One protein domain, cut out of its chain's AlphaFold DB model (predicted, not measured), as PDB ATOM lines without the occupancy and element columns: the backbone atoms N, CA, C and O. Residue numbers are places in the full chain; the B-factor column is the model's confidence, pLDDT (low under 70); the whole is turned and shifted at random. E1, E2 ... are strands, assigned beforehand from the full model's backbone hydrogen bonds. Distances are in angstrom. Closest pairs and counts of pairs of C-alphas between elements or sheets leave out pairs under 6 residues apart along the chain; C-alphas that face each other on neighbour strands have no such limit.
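Overview. This is residues 2 to 59 of the 110 residues of the protein "Zinc-finger of transposase IS204/IS1001/IS1096/IS1165" of Cupriavidus sp. YR651 (UniProt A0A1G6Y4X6). A long, curved, twisted hairpin of two strands, E1 and E2, makes the length of the domain, with the short strand E3 added alongside the last part of E2, away from the hairpin's loop at residues 23 to 31. The stretches before and after the strands, residues 2 to 11 and 51 to 59, hold no named element and lie on the inner side of the hairpin's curve. The printed part has 58 residues, with no named helix and three strands in the order E1, E2, E3 along the chain; they form one antiparallel sheet in that same order. The class is all strand, though only 26 of the 58 residues are in named elements. The whole is loose, with a radius of gyration of the C-alphas of 13.6 A, and spans 45 by 18 by 16 A.

Arrangement. Past residues 2 to 11, E1, residues 12 to 22, bends by 66 degrees at residue 15. E1 forms an antiparallel hairpin with E2, residues 32 to 42, at 155 degrees between their directions; the C-alphas of Val 18 and Pro 36 face each other at 4.4 A. N 17 and O 37 are within hydrogen-bond range at 2.9 A, and so are N 35 and O 19 at 2.9 A. E2 and E3, residues 47 to 50, form a second antiparallel hairpin at 156 degrees, where N 40 and O 49 are 2.8 A apart. E2 is the inner strand; the closest C-alphas of the edge strands E1 and E3, those of His 14 and Pro 48, are 6.3 A apart. The sheet is only just strongly twisted, its C-alphas lying up to 4.3 A off the best plane.

Along the chain. E1 runs 27.5 A from C-alpha 12 at (106.224, 118.016, 107.597) to C-alpha 22. E2 runs 29.3 A from C-alpha 32 at (90.450, 131.399, 125.921) to C-alpha 42. E3, 10.2 A long, ends with C-alpha 50 at (94.647, 120.185, 108.921).

Size, cuts and confidence. The two C-alphas farthest apart, those of Glu 28 and Gly 46, are 45.6 A apart. The link from E1 to E2 is short, with 9 residues, and that from E2 to E3 is tight, with 4. The printed part has no cut. The mean pLDDT of the printed part is 96.0, and no printed residue is under 70.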
ATOM      1  N   TYR A   2      99.271 114.078 112.760       97.25
ATOM      2  CA  TYR A   2      98.404 113.205 111.961       97.25
ATOM      3  C   TYR A   2      97.502 114.042 111.062       97.25
ATOM      4  O   TYR A   2      97.147 115.160 111.425       97.25
ATOM      5  N   CYS A   3      97.153 113.527 109.890       96.94
ATOM      6  CA  CYS A   3      96.213 114.179 108.987       96.94
ATOM      7  C   CYS A   3      94.777 114.058 109.527       96.94
ATOM      8  O   CYS A   3      94.334 112.954 109.829       96.94
ATOM      9  N   GLU A   4      94.039 115.167 109.616       96.06
ATOM     10  CA  GLU A   4      92.612 115.175 110.001       96.06
ATOM     11  C   GLU A   4      91.732 114.399 109.007       96.06
ATOM     12  O   GLU A   4      90.718 113.843 109.404       96.06
ATOM     13  N   GLU A   5      92.117 114.351 107.729       95.25
ATOM     14  CA  GLU A   5      91.301 113.751 106.665       95.25
ATOM     15  C   GLU A   5      91.483 112.225 106.574       95.25
ATOM     16  O   GLU A   5      90.514 111.483 106.641       95.25
ATOM     17  N   CYS A   6      92.725 111.737 106.449       96.12
ATOM     18  CA  CYS A   6      93.004 110.303 106.260       96.12
ATOM     19  C   CYS A   6      93.618 109.605 107.482       96.12
ATOM     20  O   CYS A   6      93.865 108.405 107.441       96.12
ATOM     21  N   GLY A   7      93.953 110.335 108.551       96.19
ATOM     22  CA  GLY A   7      94.580 109.762 109.746       96.19
ATOM     23  C   GLY A   7      96.043 109.332 109.589       96.19
ATOM     24  O   GLY A   7      96.640 108.888 110.568       96.19
ATOM     25  N   SER A   8      96.656 109.474 108.409       97.06
ATOM     26  CA  SER A   8      98.060 109.096 108.202       97.06
ATOM     27  C   SER A   8      99.027 109.975 109.007       97.06
ATOM     28  O   SER A   8      98.746 111.137 109.322       97.06
ATOM     29  N   LYS A   9     100.185 109.409 109.369       97.56
ATOM     30  CA  LYS A   9     101.250 110.127 110.081       97.56
ATOM     31  C   LYS A   9     101.991 111.044 109.108       97.56
ATOM     32  O   LYS A   9     102.610 110.572 108.162       97.56
ATOM     33  N   CYS A  10     102.002 112.340 109.395       97.50
ATOM     34  CA  CYS A  10     102.721 113.353 108.626       97.50
ATOM     35  C   CYS A  10     103.982 113.806 109.374       97.50
ATOM     36  O   CYS A  10     103.977 113.944 110.606       97.50
ATOM     37  N   ARG A  11     105.062 114.065 108.627       96.12
ATOM     38  CA  ARG A  11     106.355 114.516 109.176       96.12
ATOM     39  C   ARG A  11     106.627 116.004 108.960       96.12
ATOM     40  O   ARG A  11     107.370 116.587 109.739       96.12
ATOM     41  N   GLN A  12     105.992 116.621 107.966       97.25
ATOM     42  CA  GLN A  12     106.224 118.016 107.597       97.25
ATOM     43  C   GLN A  12     105.042 118.915 107.972       97.25
ATOM     44  O   GLN A  12     103.876 118.587 107.729       97.25
ATOM     45  N   VAL A  13     105.357 120.082 108.536       97.50
ATOM     46  CA  VAL A  13     104.414 121.192 108.702       97.50
ATOM     47  C   VAL A  13     104.444 122.038 107.436       97.50
ATOM     48  O   VAL A  13     105.512 122.433 106.980       97.50
ATOM     49  N   HIS A  14     103.272 122.309 106.878       97.19
ATOM     50  CA  HIS A  14     103.105 123.234 105.763       97.19
ATOM     51  C   HIS A  14     102.896 124.671 106.259       97.19
ATOM     52  O   HIS A  14     103.488 125.601 105.730       97.19
ATOM     53  N   GLU A  15     102.062 124.852 107.287       97.62
ATOM     54  CA  GLU A  15     101.687 126.169 107.812       97.62
ATOM     55  C   GLU A  15     101.322 126.059 109.299       97.62
ATOM     56  O   GLU A  15     100.780 125.040 109.736       97.62
ATOM     57  N   THR A  16     101.575 127.110 110.084       97.56
ATOM     58  CA  THR A  16     101.078 127.235 111.464       97.56
ATOM     59  C   THR A  16     100.429 128.598 111.666       97.56
ATOM     60  O   THR A  16     101.055 129.620 111.415       97.56
ATOM     61  N   VAL A  17      99.196 128.612 112.178       96.19
ATOM     62  CA  VAL A  17      98.455 129.840 112.504       96.19
ATOM     63  C   VAL A  17      97.944 129.760 113.934       96.19
ATOM     64  O   VAL A  17      97.327 128.767 114.321       96.19
ATOM     65  N   VAL A  18      98.143 130.815 114.725       96.69
ATOM     66  CA  VAL A  18      97.580 130.888 116.080       96.69
ATOM     67  C   VAL A  18      96.074 131.139 116.004       96.69
ATOM     68  O   VAL A  18      95.600 132.021 115.288       96.69
ATOM     69  N   ARG A  19      95.297 130.353 116.749       95.44
ATOM     70  CA  ARG A  19      93.841 130.480 116.854       95.44
ATOM     71  C   ARG A  19      93.430 130.671 118.303       95.44
ATOM     72  O   ARG A  19      93.998 130.065 119.207       95.44
ATOM     73  N   ARG A  20      92.400 131.491 118.504       96.75
ATOM     74  CA  ARG A  20      91.730 131.667 119.795       96.75
ATOM     75  C   ARG A  20      90.593 130.656 119.897       96.75
ATOM     76  O   ARG A  20      89.721 130.640 119.028       96.75
ATOM     77  N   VAL A  21      90.607 129.826 120.935       97.25
ATOM     78  CA  VAL A  21      89.616 128.764 121.161       97.25
ATOM     79  C   VAL A  21      88.988 128.953 122.535       97.25
ATOM     80  O   VAL A  21      89.693 129.135 123.522       97.25
ATOM     81  N   ARG A  22      87.657 128.938 122.604       97.50
ATOM     82  CA  ARG A  22      86.903 128.978 123.861       97.50
ATOM     83  C   ARG A  22      87.038 127.643 124.578       97.50
ATOM     84  O   ARG A  22      86.906 126.592 123.956       97.50
ATOM     85  N   ASP A  23      87.253 127.698 125.880       97.81
ATOM     86  CA  ASP A  23      87.397 126.507 126.701       97.81
ATOM     87  C   ASP A  23      86.526 126.595 127.955       97.81
ATOM     88  O   ASP A  23      85.902 127.632 128.205       97.81
ATOM     89  N   LEU A  24      86.453 125.500 128.713       97.38
ATOM     90  CA  LEU A  24      85.720 125.479 129.976       97.38
ATOM     91  C   LEU A  24      86.218 126.589 130.907       97.38
ATOM     92  O   LEU A  24      87.434 126.796 130.996       97.38
ATOM     93  N   PRO A  25      85.296 127.286 131.593       96.19
ATOM     94  CA  PRO A  25      85.670 128.295 132.565       96.19
ATOM     95  C   PRO A  25      86.494 127.667 133.693       96.19
ATOM     96  O   PRO A  25      86.334 126.490 134.026       96.19
ATOM     97  N   LEU A  26      87.384 128.471 134.261       96.00
ATOM     98  CA  LEU A  26      88.109 128.143 135.479       96.00
ATOM     99  C   LEU A  26      87.546 129.063 136.560       96.00
ATOM    100  O   LEU A  26      87.792 130.264 136.512       96.00
ATOM    101  N   PHE A  27      86.749 128.508 137.474       93.31
ATOM    102  CA  PHE A  27      85.910 129.288 138.394       93.31
ATOM    103  C   PHE A  27      84.960 130.228 137.623       93.31
ATOM    104  O   PHE A  27      84.359 129.808 136.633       93.31
ATOM    105  N   GLU A  28      84.825 131.485 138.034       90.75
ATOM    106  CA  GLU A  28      84.074 132.526 137.327       90.75
ATOM    107  C   GLU A  28      84.775 133.047 136.058       90.75
ATOM    108  O   GLU A  28      84.213 133.856 135.315       90.75
ATOM    109  N   TYR A  29      86.004 132.601 135.778       95.00
ATOM    110  CA  TYR A  29      86.802 133.174 134.704       95.00
ATOM    111  C   TYR A  29      86.560 132.511 133.356       95.00
ATOM    112  O   TYR A  29      86.687 131.301 133.146       95.00
ATOM    113  N   ARG A  30      86.311 133.377 132.376       94.75
ATOM    114  CA  ARG A  30      86.220 133.035 130.965       94.75
ATOM    115  C   ARG A  30      87.591 132.610 130.414       94.75
ATOM    116  O   ARG A  30      88.474 133.445 130.257       94.75
ATOM    117  N   VAL A  31      87.737 131.348 129.994       97.31
ATOM    118  CA  VAL A  31      89.007 130.837 129.434       97.31
ATOM    119  C   VAL A  31      89.039 130.893 127.902       97.31
ATOM    120  O   VAL A  31      88.114 130.455 127.208       97.31
ATOM    121  N   VAL A  32      90.134 131.424 127.356       97.56
ATOM    122  CA  VAL A  32      90.450 131.399 125.921       97.56
ATOM    123  C   VAL A  32      91.863 130.863 125.743       97.56
ATOM    124  O   VAL A  32      92.812 131.429 126.273       97.56
ATOM    125  N   LEU A  33      92.009 129.794 124.966       97.56
ATOM    126  CA  LEU A  33      93.303 129.225 124.611       97.56
ATOM    127  C   LEU A  33      93.853 129.897 123.350       97.56
ATOM    128  O   LEU A  33      93.118 130.092 122.378       97.56
ATOM    129  N   HIS A  34      95.153 130.188 123.340       97.31
ATOM    130  CA  HIS A  34      95.904 130.578 122.145       97.31
ATOM    131  C   HIS A  34      96.669 129.367 121.623       97.31
ATOM    132  O   HIS A  34      97.679 128.956 122.183       97.31
ATOM    133  N   VAL A  35      96.141 128.764 120.563       95.19
ATOM    134  CA  VAL A  35      96.559 127.444 120.093       95.19
ATOM    135  C   VAL A  35      97.262 127.573 118.746       95.19
ATOM    136  O   VAL A  35      96.656 128.113 117.815       95.19
ATOM    137  N   PRO A  36      98.480 127.031 118.571       95.38
ATOM    138  CA  PRO A  36      99.067 126.877 117.247       95.38
ATOM    139  C   PRO A  36      98.289 125.810 116.468       95.38
ATOM    140  O   PRO A  36      98.385 124.616 116.746       95.38
ATOM    141  N   ARG A  37      97.499 126.226 115.476       95.50
ATOM    142  CA  ARG A  37      96.797 125.310 114.575       95.50
ATOM    143  C   ARG A  37      97.644 125.081 113.332       95.50
ATOM    144  O   ARG A  37      97.891 126.010 112.564       95.50
ATOM    145  N   ARG A  38      98.076 123.835 113.134       96.25
ATOM    146  CA  ARG A  38      98.952 123.453 112.026       96.25
ATOM    147  C   ARG A  38      98.172 122.884 110.849       96.25
ATOM    148  O   ARG A  38      97.196 122.151 111.029       96.25
ATOM    149  N   ARG A  39      98.654 123.176 109.643       97.31
ATOM    150  CA  ARG A  39      98.407 122.368 108.450       97.31
ATOM    151  C   ARG A  39      99.667 121.567 108.161       97.31
ATOM    152  O   ARG A  39     100.758 122.127 108.099       97.31
ATOM    153  N   VAL A  40      99.517 120.263 108.013       97.81
ATOM    154  CA  VAL A  40     100.588 119.316 107.699       97.81
ATOM    155  C   VAL A  40     100.578 118.996 106.214       97.81
ATOM    156  O   VAL A  40      99.514 118.985 105.593       97.81
ATOM    157  N   TRP A  41     101.747 118.718 105.645       98.19
ATOM    158  CA  TRP A  41     101.814 118.117 104.317       98.19
ATOM    159  C   TRP A  41     101.526 116.619 104.435       98.19
ATOM    160  O   TRP A  41     102.192 115.915 105.195       98.19
ATOM    161  N   CYS A  42     100.491 116.148 103.739       97.94
ATOM    162  CA  CYS A  42     100.052 114.760 103.775       97.94
ATOM    163  C   CYS A  42     100.307 114.093 102.424       97.94
ATOM    164  O   CYS A  42      99.583 114.371 101.467       97.94
ATOM    165  N   ASP A  43     101.272 113.174 102.374       97.12
ATOM    166  CA  ASP A  43     101.633 112.450 101.147       97.12
ATOM    167  C   ASP A  43     100.478 111.575 100.643       97.12
ATOM    168  O   ASP A  43     100.197 111.542  99.451       97.12
ATOM    169  N   GLN A  44      99.718 110.964 101.559       97.19
ATOM    170  CA  GLN A  44      98.540 110.150 101.224       97.19
ATOM    171  C   GLN A  44      97.394 110.974 100.616       97.19
ATOM    172  O   GLN A  44      96.611 110.463  99.825       97.19
ATOM    173  N   CYS A  45      97.276 112.254 100.981       96.94
ATOM    174  CA  CYS A  45      96.248 113.146 100.433       96.94
ATOM    175  C   CYS A  45      96.776 114.057  99.313       96.94
ATOM    176  O   CYS A  45      96.013 114.892  98.821       96.94
ATOM    177  N   GLY A  46      98.068 113.967  98.983       96.69
ATOM    178  CA  GLY A  46      98.725 114.794  97.974       96.69
ATOM    179  C   GLY A  46      98.749 116.295  98.280       96.69
ATOM    180  O   GLY A  46      98.674 117.098  97.355       96.69
ATOM    181  N   GLY A  47      98.789 116.718  99.551       97.19
ATOM    182  CA  GLY A  47      98.873 118.153  99.849       97.19
ATOM    183  C   GLY A  47      98.592 118.573 101.292       97.19
ATOM    184  O   GLY A  47      98.527 117.732 102.197       97.19
ATOM    185  N   PRO A  48      98.403 119.885 101.539       97.38
ATOM    186  CA  PRO A  48      98.242 120.422 102.881       97.38
ATOM    187  C   PRO A  48      96.872 120.068 103.465       97.38
ATOM    188  O   PRO A  48      95.823 120.348 102.875       97.38
ATOM    189  N   ARG A  49      96.871 119.477 104.659       97.12
ATOM    190  CA  ARG A  49      95.677 119.096 105.425       97.12
ATOM    191  C   ARG A  49      95.784 119.599 106.854       97.12
ATOM    192  O   ARG A  49      96.874 119.866 107.342       97.12
ATOM    193  N   LEU A  50      94.650 119.776 107.519       96.31
ATOM    194  CA  LEU A  50      94.647 120.185 108.921       96.31
ATOM    195  C   LEU A  50      95.274 119.075 109.779       96.31
ATOM    196  O   LEU A  50      95.043 117.895 109.523       96.31
ATOM    197  N   GLU A  51      96.070 119.443 110.780       96.62
ATOM    198  CA  GLU A  51      96.538 118.478 111.776       96.62
ATOM    199  C   GLU A  51      95.349 117.939 112.581       96.62
ATOM    200  O   GLU A  51      94.486 118.708 113.004       96.62
ATOM    201  N   ARG A  52      95.316 116.642 112.858       96.38
ATOM    202  CA  ARG A  52      94.321 116.056 113.748       96.38
ATOM    203  C   ARG A  52      94.606 116.404 115.199       96.38
ATOM    204  O   ARG A  52      95.702 116.145 115.686       96.38
ATOM    205  N   LEU A  53      93.608 116.963 115.881       95.88
ATOM    206  CA  LEU A  53      93.642 117.238 117.319       95.88
ATOM    207  C   LEU A  53      92.399 116.638 117.970       95.88
ATOM    208  O   LEU A  53      91.283 117.050 117.675       95.88
ATOM    209  N   GLU A  54      92.588 115.693 118.884       93.75
ATOM    210  CA  GLU A  54      91.474 114.995 119.547       93.75
ATOM    211  C   GLU A  54      90.623 115.932 120.411       93.75
ATOM    212  O   GLU A  54      89.409 115.784 120.512       93.75
ATOM    213  N   TRP A  55      91.255 116.947 120.997       95.50
ATOM    214  CA  TRP A  55      90.611 117.904 121.892       95.50
ATOM    215  C   TRP A  55      90.012 119.123 121.166       95.50
ATOM    216  O   TRP A  55      89.350 119.944 121.807       95.50
ATOM    217  N   LEU A  56      90.219 119.266 119.849       95.56
ATOM    218  CA  LEU A  56      89.712 120.385 119.047       95.56
ATOM    219  C   LEU A  56      89.277 119.920 117.657       95.56
ATOM    220  O   LEU A  56      90.100 119.751 116.754       95.56
ATOM    221  N   GLY A  57      87.962 119.801 117.474       88.94
ATOM    222  CA  GLY A  57      87.378 119.388 116.203       88.94
ATOM    223  C   GLY A  57      87.698 120.335 115.042       88.94
ATOM    224  O   GLY A  57      87.987 121.528 115.219       88.94
ATOM    225  N   ARG A  58      87.608 119.808 113.818       88.12
ATOM    226  CA  ARG A  58      87.789 120.572 112.578       88.12
ATOM    227  C   ARG A  58      86.910 121.830 112.558       88.12
ATOM    228  O   ARG A  58      85.697 121.765 112.733       88.12
ATOM    229  N   TYR A  59      87.548 122.982 112.343       84.62
ATOM    230  CA  TYR A  59      86.934 124.322 112.303       84.62
ATOM    231  C   TYR A  59      86.118 124.733 113.541       84.62
ATOM    232  O   TYR A  59      85.425 125.753 113.504       84.62
TER     233      TYR A  59